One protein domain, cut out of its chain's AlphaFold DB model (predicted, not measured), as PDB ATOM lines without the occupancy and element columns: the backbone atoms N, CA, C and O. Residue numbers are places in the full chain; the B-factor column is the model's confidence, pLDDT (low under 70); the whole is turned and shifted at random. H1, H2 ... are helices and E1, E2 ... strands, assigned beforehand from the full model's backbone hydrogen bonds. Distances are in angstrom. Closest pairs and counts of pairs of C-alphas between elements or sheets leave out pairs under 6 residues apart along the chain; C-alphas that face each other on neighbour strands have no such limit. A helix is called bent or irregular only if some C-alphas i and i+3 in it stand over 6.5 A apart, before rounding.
ATOM      1  N   ASN A 393      58.759  32.008 -42.359       67.62
ATOM      2  CA  ASN A 393      58.132  30.830 -41.775       67.62
ATOM      3  C   ASN A 393      56.660  31.148 -41.528       67.62
ATOM      4  O   ASN A 393      56.328  32.145 -40.884       67.62
ATOM      5  N   LEU A 394      55.794  30.309 -42.077       73.06
ATOM      6  CA  LEU A 394      54.372  30.362 -41.816       73.06
ATOM      7  C   LEU A 394      54.094  29.352 -40.689       73.06
ATOM      8  O   LEU A 394      54.667  28.261 -40.703       73.06
ATOM      9  N   PRO A 395      53.262  29.674 -39.688       80.75
ATOM     10  CA  PRO A 395      52.825  28.672 -38.723       80.75
ATOM     11  C   PRO A 395      52.160  27.495 -39.451       80.75
ATOM     12  O   PRO A 395      51.343  27.692 -40.363       80.75
ATOM     13  N   VAL A 396      52.546  26.270 -39.094       81.00
ATOM     14  CA  VAL A 396      52.080  25.034 -39.754       81.00
ATOM     15  C   VAL A 396      50.584  24.780 -39.555       81.00
ATOM     16  O   VAL A 396      49.959  24.115 -40.371       81.00
ATOM     17  N   ASP A 397      50.012  25.367 -38.510       81.62
ATOM     18  CA  ASP A 397      48.596  25.372 -38.149       81.62
ATOM     19  C   ASP A 397      47.807  26.535 -38.773       81.62
ATOM     20  O   ASP A 397      46.595  26.640 -38.592       81.62
ATOM     21  N   SER A 398      48.462  27.423 -39.525       85.19
ATOM     22  CA  SER A 398      47.765  28.540 -40.159       85.19
ATOM     23  C   SER A 398      46.788  28.059 -41.236       85.19
ATOM     24  O   SER A 398      47.089  27.170 -42.040       85.19
ATOM     25  N   GLN A 399      45.641  28.741 -41.334       85.00
ATOM     26  CA  GLN A 399      44.623  28.475 -42.360       85.00
ATOM     27  C   GLN A 399      45.218  28.467 -43.776       85.00
ATOM     28  O   GLN A 399      44.818  27.680 -44.637       85.00
ATOM     29  N   LEU A 400      46.198  29.340 -44.016       79.56
ATOM     30  CA  LEU A 400      46.874  29.479 -45.298       79.56
ATOM     31  C   LEU A 400      47.813  28.290 -45.589       79.56
ATOM     32  O   LEU A 400      47.808  27.790 -46.714       79.56
ATOM     33  N   ALA A 401      48.548  27.786 -44.586       80.94
ATOM     34  CA  ALA A 401      49.341  26.559 -44.712       80.94
ATOM     35  C   ALA A 401      48.445  25.357 -45.038       80.94
ATOM     36  O   ALA A 401      48.746  24.575 -45.942       80.94
ATOM     37  N   GLN A 402      47.316  25.240 -44.339       84.44
ATOM     38  CA  GLN A 402      46.383  24.129 -44.496       84.44
ATOM     39  C   GLN A 402      45.684  24.152 -45.860       84.44
ATOM     40  O   GLN A 402      45.618  23.134 -46.546       84.44
ATOM     41  N   THR A 403      45.265  25.337 -46.314       84.62
ATOM     42  CA  THR A 403      44.665  25.527 -47.644       84.62
ATOM     43  C   THR A 403      45.651  25.173 -48.759       84.62
ATOM     44  O   THR A 403      45.305  24.412 -49.659       84.62
ATOM     45  N   ALA A 404      46.896  25.658 -48.688       80.81
ATOM     46  CA  ALA A 404      47.913  25.346 -49.694       80.81
ATOM     47  C   ALA A 404      48.245  23.843 -49.737       80.81
ATOM     48  O   ALA A 404      48.377  23.265 -50.816       80.81
ATOM     49  N   SER A 405      48.321  23.201 -48.570       82.94
ATOM     50  CA  SER A 405      48.589  21.763 -48.451       82.94
ATOM     51  C   SER A 405      47.466  20.910 -49.044       82.94
ATOM     52  O   SER A 405      47.736  19.946 -49.757       82.94
ATOM     53  N   ASN A 406      46.209  21.296 -48.817       84.88
ATOM     54  CA  ASN A 406      45.054  20.613 -49.399       84.88
ATOM     55  C   ASN A 406      45.028  20.741 -50.927       84.88
ATOM     56  O   ASN A 406      44.788  19.756 -51.615       84.88
ATOM     57  N   VAL A 407      45.350  21.920 -51.477       84.69
ATOM     58  CA  VAL A 407      45.463  22.105 -52.936       84.69
ATOM     59  C   VAL A 407      46.554  21.210 -53.532       84.69
ATOM     60  O   VAL A 407      46.360  20.640 -54.607       84.69
ATOM     61  N   LEU A 408      47.688  21.065 -52.842       80.38
ATOM     62  CA  LEU A 408      48.770  20.177 -53.264       80.38
ATOM     63  C   LEU A 408      48.321  18.708 -53.282       80.38
ATOM     64  O   LEU A 408      48.547  18.033 -54.283       80.38
ATOM     65  N   ILE A 409      47.647  18.239 -52.226       83.19
ATOM     66  CA  ILE A 409      47.079  16.882 -52.160       83.19
ATOM     67  C   ILE A 409      46.100  16.631 -53.305       83.19
ATOM     68  O   ILE A 409      46.235  15.634 -54.008       83.19
ATOM     69  N   THR A 410      45.172  17.558 -53.558       85.31
ATOM     70  CA  THR A 410      44.210  17.420 -54.659       85.31
ATOM     71  C   THR A 410      44.916  17.275 -56.004       85.31
ATOM     72  O   THR A 410      44.553  16.413 -56.799       85.31
ATOM     73  N   LYS A 411      45.957  18.077 -56.259       82.31
ATOM     74  CA  LYS A 411      46.734  17.979 -57.502       82.31
ATOM     75  C   LYS A 411      47.536  16.684 -57.604       82.31
ATOM     76  O   LYS A 411      47.646  16.138 -58.697       82.31
ATOM     77  N   LEU A 412      48.085  16.187 -56.497       78.56
ATOM     78  CA  LEU A 412      48.794  14.907 -56.476       78.56
ATOM     79  C   LEU A 412      47.838  13.742 -56.748       78.56
ATOM     80  O   LEU A 412      48.144  12.912 -57.594       78.56
ATOM     81  N   ASN A 413      46.658  13.724 -56.124       84.69
ATOM     82  CA  ASN A 413      45.636  12.711 -56.403       84.69
ATOM     83  C   ASN A 413      45.138  12.779 -57.852       84.69
ATOM     84  O   ASN A 413      44.939  11.741 -58.473       84.69
ATOM     85  N   GLN A 414      45.006  13.980 -58.426       84.44
ATOM     86  CA  GLN A 414      44.705  14.142 -59.854       84.44
ATOM     87  C   GLN A 414      45.821  13.601 -60.754       84.44
ATOM     88  O   GLN A 414      45.532  12.975 -61.760       84.44
ATOM     89  N   ALA A 415      47.092  13.811 -60.409       79.38
ATOM     90  CA  ALA A 415      48.209  13.264 -61.183       79.38
ATOM     91  C   ALA A 415      48.348  11.737 -61.031       79.38
ATOM     92  O   ALA A 415      48.874  11.068 -61.917       79.38
ATOM     93  N   LEU A 416      47.885  11.186 -59.907       78.12
ATOM     94  CA  LEU A 416      47.906   9.755 -59.611       78.12
ATOM     95  C   LEU A 416      46.640   9.020 -60.075       78.12
ATOM     96  O   LEU A 416      46.616   7.792 -59.999       78.12
ATOM     97  N   SER A 417      45.625   9.726 -60.596       79.62
ATOM     98  CA  SER A 417      44.347   9.118 -60.995       79.62
ATOM     99  C   SER A 417      44.500   8.053 -62.079       79.62
ATOM    100  O   SER A 417      43.737   7.090 -62.131       79.62
ATOM    101  N   ASP A 418      45.526   8.185 -62.916       78.00
ATOM    102  CA  ASP A 418      45.823   7.236 -63.991       78.00
ATOM    103  C   ASP A 418      46.417   5.913 -63.459       78.00
ATOM    104  O   ASP A 418      46.479   4.915 -64.177       78.00
ATOM    105  N   TYR A 419      46.800   5.873 -62.176       78.69
ATOM    106  CA  TYR A 419      47.413   4.730 -61.492       78.69
ATOM    107  C   TYR A 419      46.533   4.162 -60.363       78.69
ATOM    108  O   TYR A 419      47.027   3.430 -59.503       78.69
ATOM    109  N   ASN A 420      45.224   4.442 -60.378       66.62
ATOM    110  CA  ASN A 420      44.260   4.074 -59.325       66.62
ATOM    111  C   ASN A 420      44.214   2.577 -58.950       66.62
ATOM    112  O   ASN A 420      43.737   2.230 -57.875       66.62
ATOM    113  N   ASN A 421      44.727   1.680 -59.799       74.31
ATOM    114  CA  ASN A 421      44.816   0.245 -59.496       74.31
ATOM    115  C   ASN A 421      46.029  -0.128 -58.613       74.31
ATOM    116  O   ASN A 421      46.140  -1.281 -58.204       74.31
ATOM    117  N   HIS A 422      46.945   0.811 -58.354       71.81
ATOM    118  CA  HIS A 422      48.201   0.586 -57.618       71.81
ATOM    119  C   HIS A 422      48.458   1.618 -56.508       71.81
ATOM    120  O   HIS A 422      49.281   1.366 -55.629       71.81
ATOM    121  N   CYS A 423      47.765   2.759 -56.525       73.06
ATOM    122  CA  CYS A 423      47.951   3.847 -55.567       73.06
ATOM    123  C   CYS A 423      46.648   4.139 -54.814       73.06
ATOM    124  O   CYS A 423      45.585   4.242 -55.422       73.06
ATOM    125  N   HIS A 424      46.741   4.313 -53.496       77.31
ATOM    126  CA  HIS A 424      45.638   4.830 -52.686       77.31
ATOM    127  C   HIS A 424      45.575   6.360 -52.752       77.31
ATOM    128  O   HIS A 424      46.601   7.024 -52.912       77.31
ATOM    129  N   GLU A 425      44.371   6.909 -52.583       79.75
ATOM    130  CA  GLU A 425      44.159   8.353 -52.494       79.75
ATOM    131  C   GLU A 425      44.913   8.936 -51.288       79.75
ATOM    132  O   GLU A 425      44.793   8.456 -50.157       79.75
ATOM    133  N   LEU A 426      45.711   9.975 -51.535       81.50
ATOM    134  CA  LEU A 426      46.486  10.658 -50.509       81.50
ATOM    135  C   LEU A 426      45.582  11.592 -49.704       81.50
ATOM    136  O   LEU A 426      44.733  12.292 -50.259       81.50
ATOM    137  N   SER A 427      45.809  11.660 -48.394       84.06
ATOM    138  CA  SER A 427      45.134  12.607 -47.504       84.06
ATOM    139  C   SER A 427      46.158  13.393 -46.692       84.06
ATOM    140  O   SER A 427      47.217  12.881 -46.333       84.06
ATOM    141  N   LEU A 428      45.869  14.666 -46.415       81.25
ATOM    142  CA  LEU A 428      46.772  15.504 -45.633       81.25
ATOM    143  C   LEU A 428      46.747  15.073 -44.159       81.25
ATOM    144  O   LEU A 428      45.742  15.269 -43.481       81.25
ATOM    145  N   LYS A 429      47.868  14.545 -43.648       80.44
ATOM    146  CA  LYS A 429      48.013  14.190 -42.226       80.44
ATOM    147  C   LYS A 429      48.642  15.289 -41.374       80.44
ATOM    148  O   LYS A 429      48.039  15.729 -40.401       80.44
ATOM    149  N   ILE A 430      49.871  15.691 -41.696       79.62
ATOM    150  CA  ILE A 430      50.665  16.632 -40.892       79.62
ATOM    151  C   ILE A 430      51.458  17.548 -41.821       79.62
ATOM    152  O   ILE A 430      52.074  17.093 -42.781       79.62
ATOM    153  N   ILE A 431      51.484  18.838 -41.488       79.38
ATOM    154  CA  ILE A 431      52.351  19.827 -42.126       79.38
ATOM    155  C   ILE A 431      53.616  19.951 -41.276       79.38
ATOM    156  O   ILE A 431      53.568  20.449 -40.154       79.38
ATOM    157  N   HIS A 432      54.754  19.498 -41.800       73.06
ATOM    158  CA  HIS A 432      56.030  19.582 -41.080       73.06
ATOM    159  C   HIS A 432      56.670  20.964 -41.198       73.06
ATOM    160  O   HIS A 432      57.366  21.409 -40.287       73.06
ATOM    161  N   ARG A 433      56.454  21.646 -42.327       71.81
ATOM    162  CA  ARG A 433      56.987  22.984 -42.578       71.81
ATOM    163  C   ARG A 433      56.114  23.719 -43.582       71.81
ATOM    164  O   ARG A 433      55.766  23.158 -44.619       71.81
ATOM    165  N   SER A 434      55.826  24.984 -43.303       73.38
ATOM    166  CA  SER A 434      55.206  25.899 -44.254       73.38
ATOM    167  C   SER A 434      55.974  27.218 -44.296       73.38
ATOM    168  O   SER A 434      56.439  27.745 -43.287       73.38
ATOM    169  N   GLU A 435      56.152  27.743 -45.501       72.12
ATOM    170  CA  GLU A 435      56.850  28.996 -45.768       72.12
ATOM    171  C   GLU A 435      56.041  29.814 -46.759       72.12
ATOM    172  O   GLU A 435      55.464  29.270 -47.702       72.12
ATOM    173  N   VAL A 436      56.031  31.129 -46.577       61.66
ATOM    174  CA  VAL A 436      55.384  32.056 -47.502       61.66
ATOM    175  C   VAL A 436      56.405  33.027 -48.081       61.66
ATOM    176  O   VAL A 436      57.237  33.600 -47.375       61.66
ATOM    177  N   SER A 437      56.339  33.204 -49.396       58.75
ATOM    178  CA  SER A 437      56.952  34.312 -50.121       58.75
ATOM    179  C   SER A 437      55.848  35.212 -50.678       58.75
ATOM    180  O   SER A 437      54.671  34.857 -50.654       58.75
ATOM    181  N   LYS A 438      56.206  36.384 -51.219       46.88
ATOM    182  CA  LYS A 438      55.224  37.314 -51.807       46.88
ATOM    183  C   LYS A 438      54.345  36.690 -52.903       46.88
ATOM    184  O   LYS A 438      53.288  37.240 -53.186       46.88
ATOM    185  N   THR A 439      54.778  35.597 -53.531       41.41
ATOM    186  CA  THR A 439      54.094  34.995 -54.687       41.41
ATOM    187  C   THR A 439      53.792  33.505 -54.535       41.41
ATOM    188  O   THR A 439      53.031  32.974 -55.334       41.41
ATOM    189  N   HIS A 440      54.359  32.818 -53.537       48.03
ATOM    190  CA  HIS A 440      54.248  31.362 -53.406       48.03
ATOM    191  C   HIS A 440      54.172  30.926 -51.942       48.03
ATOM    192  O   HIS A 440      54.785  31.545 -51.072       48.03
ATOM    193  N   ILE A 441      53.487  29.810 -51.693       54.16
ATOM    194  CA  ILE A 441      53.498  29.107 -50.407       54.16
ATOM    195  C   ILE A 441      54.164  27.756 -50.641       54.16
ATOM    196  O   ILE A 441      53.716  26.983 -51.487       54.16
ATOM    197  N   LEU A 442      55.243  27.488 -49.913       50.62
ATOM    198  CA  LEU A 442      55.912  26.195 -49.926       50.62
ATOM    199  C   LEU A 442      55.475  25.418 -48.690       50.62
ATOM    200  O   LEU A 442      55.669  25.879 -47.569       50.62
ATOM    201  N   VAL A 443      54.927  24.226 -48.893       59.22
ATOM    202  CA  VAL A 443      54.595  23.301 -47.808       59.22
ATOM    203  C   VAL A 443      55.403  22.023 -48.011       59.22
ATOM    204  O   VAL A 443      55.453  21.491 -49.118       59.22
ATOM    205  N   ARG A 444      56.069  21.545 -46.956       53.50
ATOM    206  CA  ARG A 444      56.753  20.248 -46.931       53.50
ATOM    207  C   ARG A 444      56.179  19.372 -45.824       53.50
ATOM    208  O   ARG A 444      56.056  19.806 -44.678       53.50
ATOM    209  N   GLY A 445      55.886  18.127 -46.185       51.19
ATOM    210  CA  GLY A 445      55.326  17.112 -45.303       51.19
ATOM    211  C   GLY A 445      54.063  16.516 -45.898       51.19
ATOM    212  O   GLY A 445      53.026  17.163 -45.896       51.19
TER     213      GLY A 445
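This is residues 393 to 445 of the 447 residues of an uncharacterized protein of Tetranychus urticae (UniProt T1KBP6). One long helix, H1, has a small hairpin of two strands, E1 and E2, packed beside its residues 400 to 408, while the rest of the helix runs on beyond the hairpin and makes most of the length. From the far end of the helix, residues 420 to 432 fold back alongside it as a long strip with no named element and lead into E1. The printed part has 53 residues, with one named helix and two named strands in the order H1, E1, E2; the sheet, in the order E1, E2, is antiparallel, and the class is mixed, helices and strands. The whole is elongated, spanning 38 by 21 by 14 A, and only just loose, close to compact, with a radius of gyration of the C-alphas of 12.4 A.

Look first at the sheet, where E1, residues 433 to 436, and E2, residues 441 to 444, form an antiparallel hairpin with 169 degrees between their directions. The C-alphas of Ser 434 and Val 443 face each other at 4.4 A. N 435 and O 442 are within hydrogen-bond range at 2.8 A, and so are N 433 and O 444 at 3.0 A. Residues 393 to 394 form a short antiparallel pairing with residues 434 to 435 of E1. Now move to H1, residues 399 to 419: its closest C-alphas with E2 are those of Ser 405 and Val 443, 6.2 A apart, among 5 pairs within 8 A. With E1 there are 2 such pairs, the closest being the C-alphas of Ala 401 and Ser 434 at 5.9 A. In the backbone of H1, 15 of 17 O i to N i+4 pairs are within hydrogen-bond range.

Find C-alpha 433 at (56.987, 22.984, -42.578), where E1 begins; it runs 10.4 A to C-alpha 436. E2 covers 10.1 A from C-alpha 441 to C-alpha 444 at (56.753, 20.248, -46.931). Then find C-alpha 399 at (44.623, 28.475, -42.360); from there H1 runs 30.6 A to C-alpha 419 at (47.413, 4.730, -61.492). H1 is irregular, with C-alphas 415 and 418 7.1 A apart.

The two C-alphas farthest apart are those of Asn 421 and Lys 438, at 39.3 A. The printed part has no cut; its first and last C-alphas, of Asn 393 and Gly 445, are 14.4 A apart. The link from H1 to E1 is long, with 13 residues, and the one from E1 to E2 is tight, with 4. The mean pLDDT of the printed part is 74.2; look for values under 70 at residue 393, residue 420 and residues 436 to 445, and note that E2 has a mean of 54.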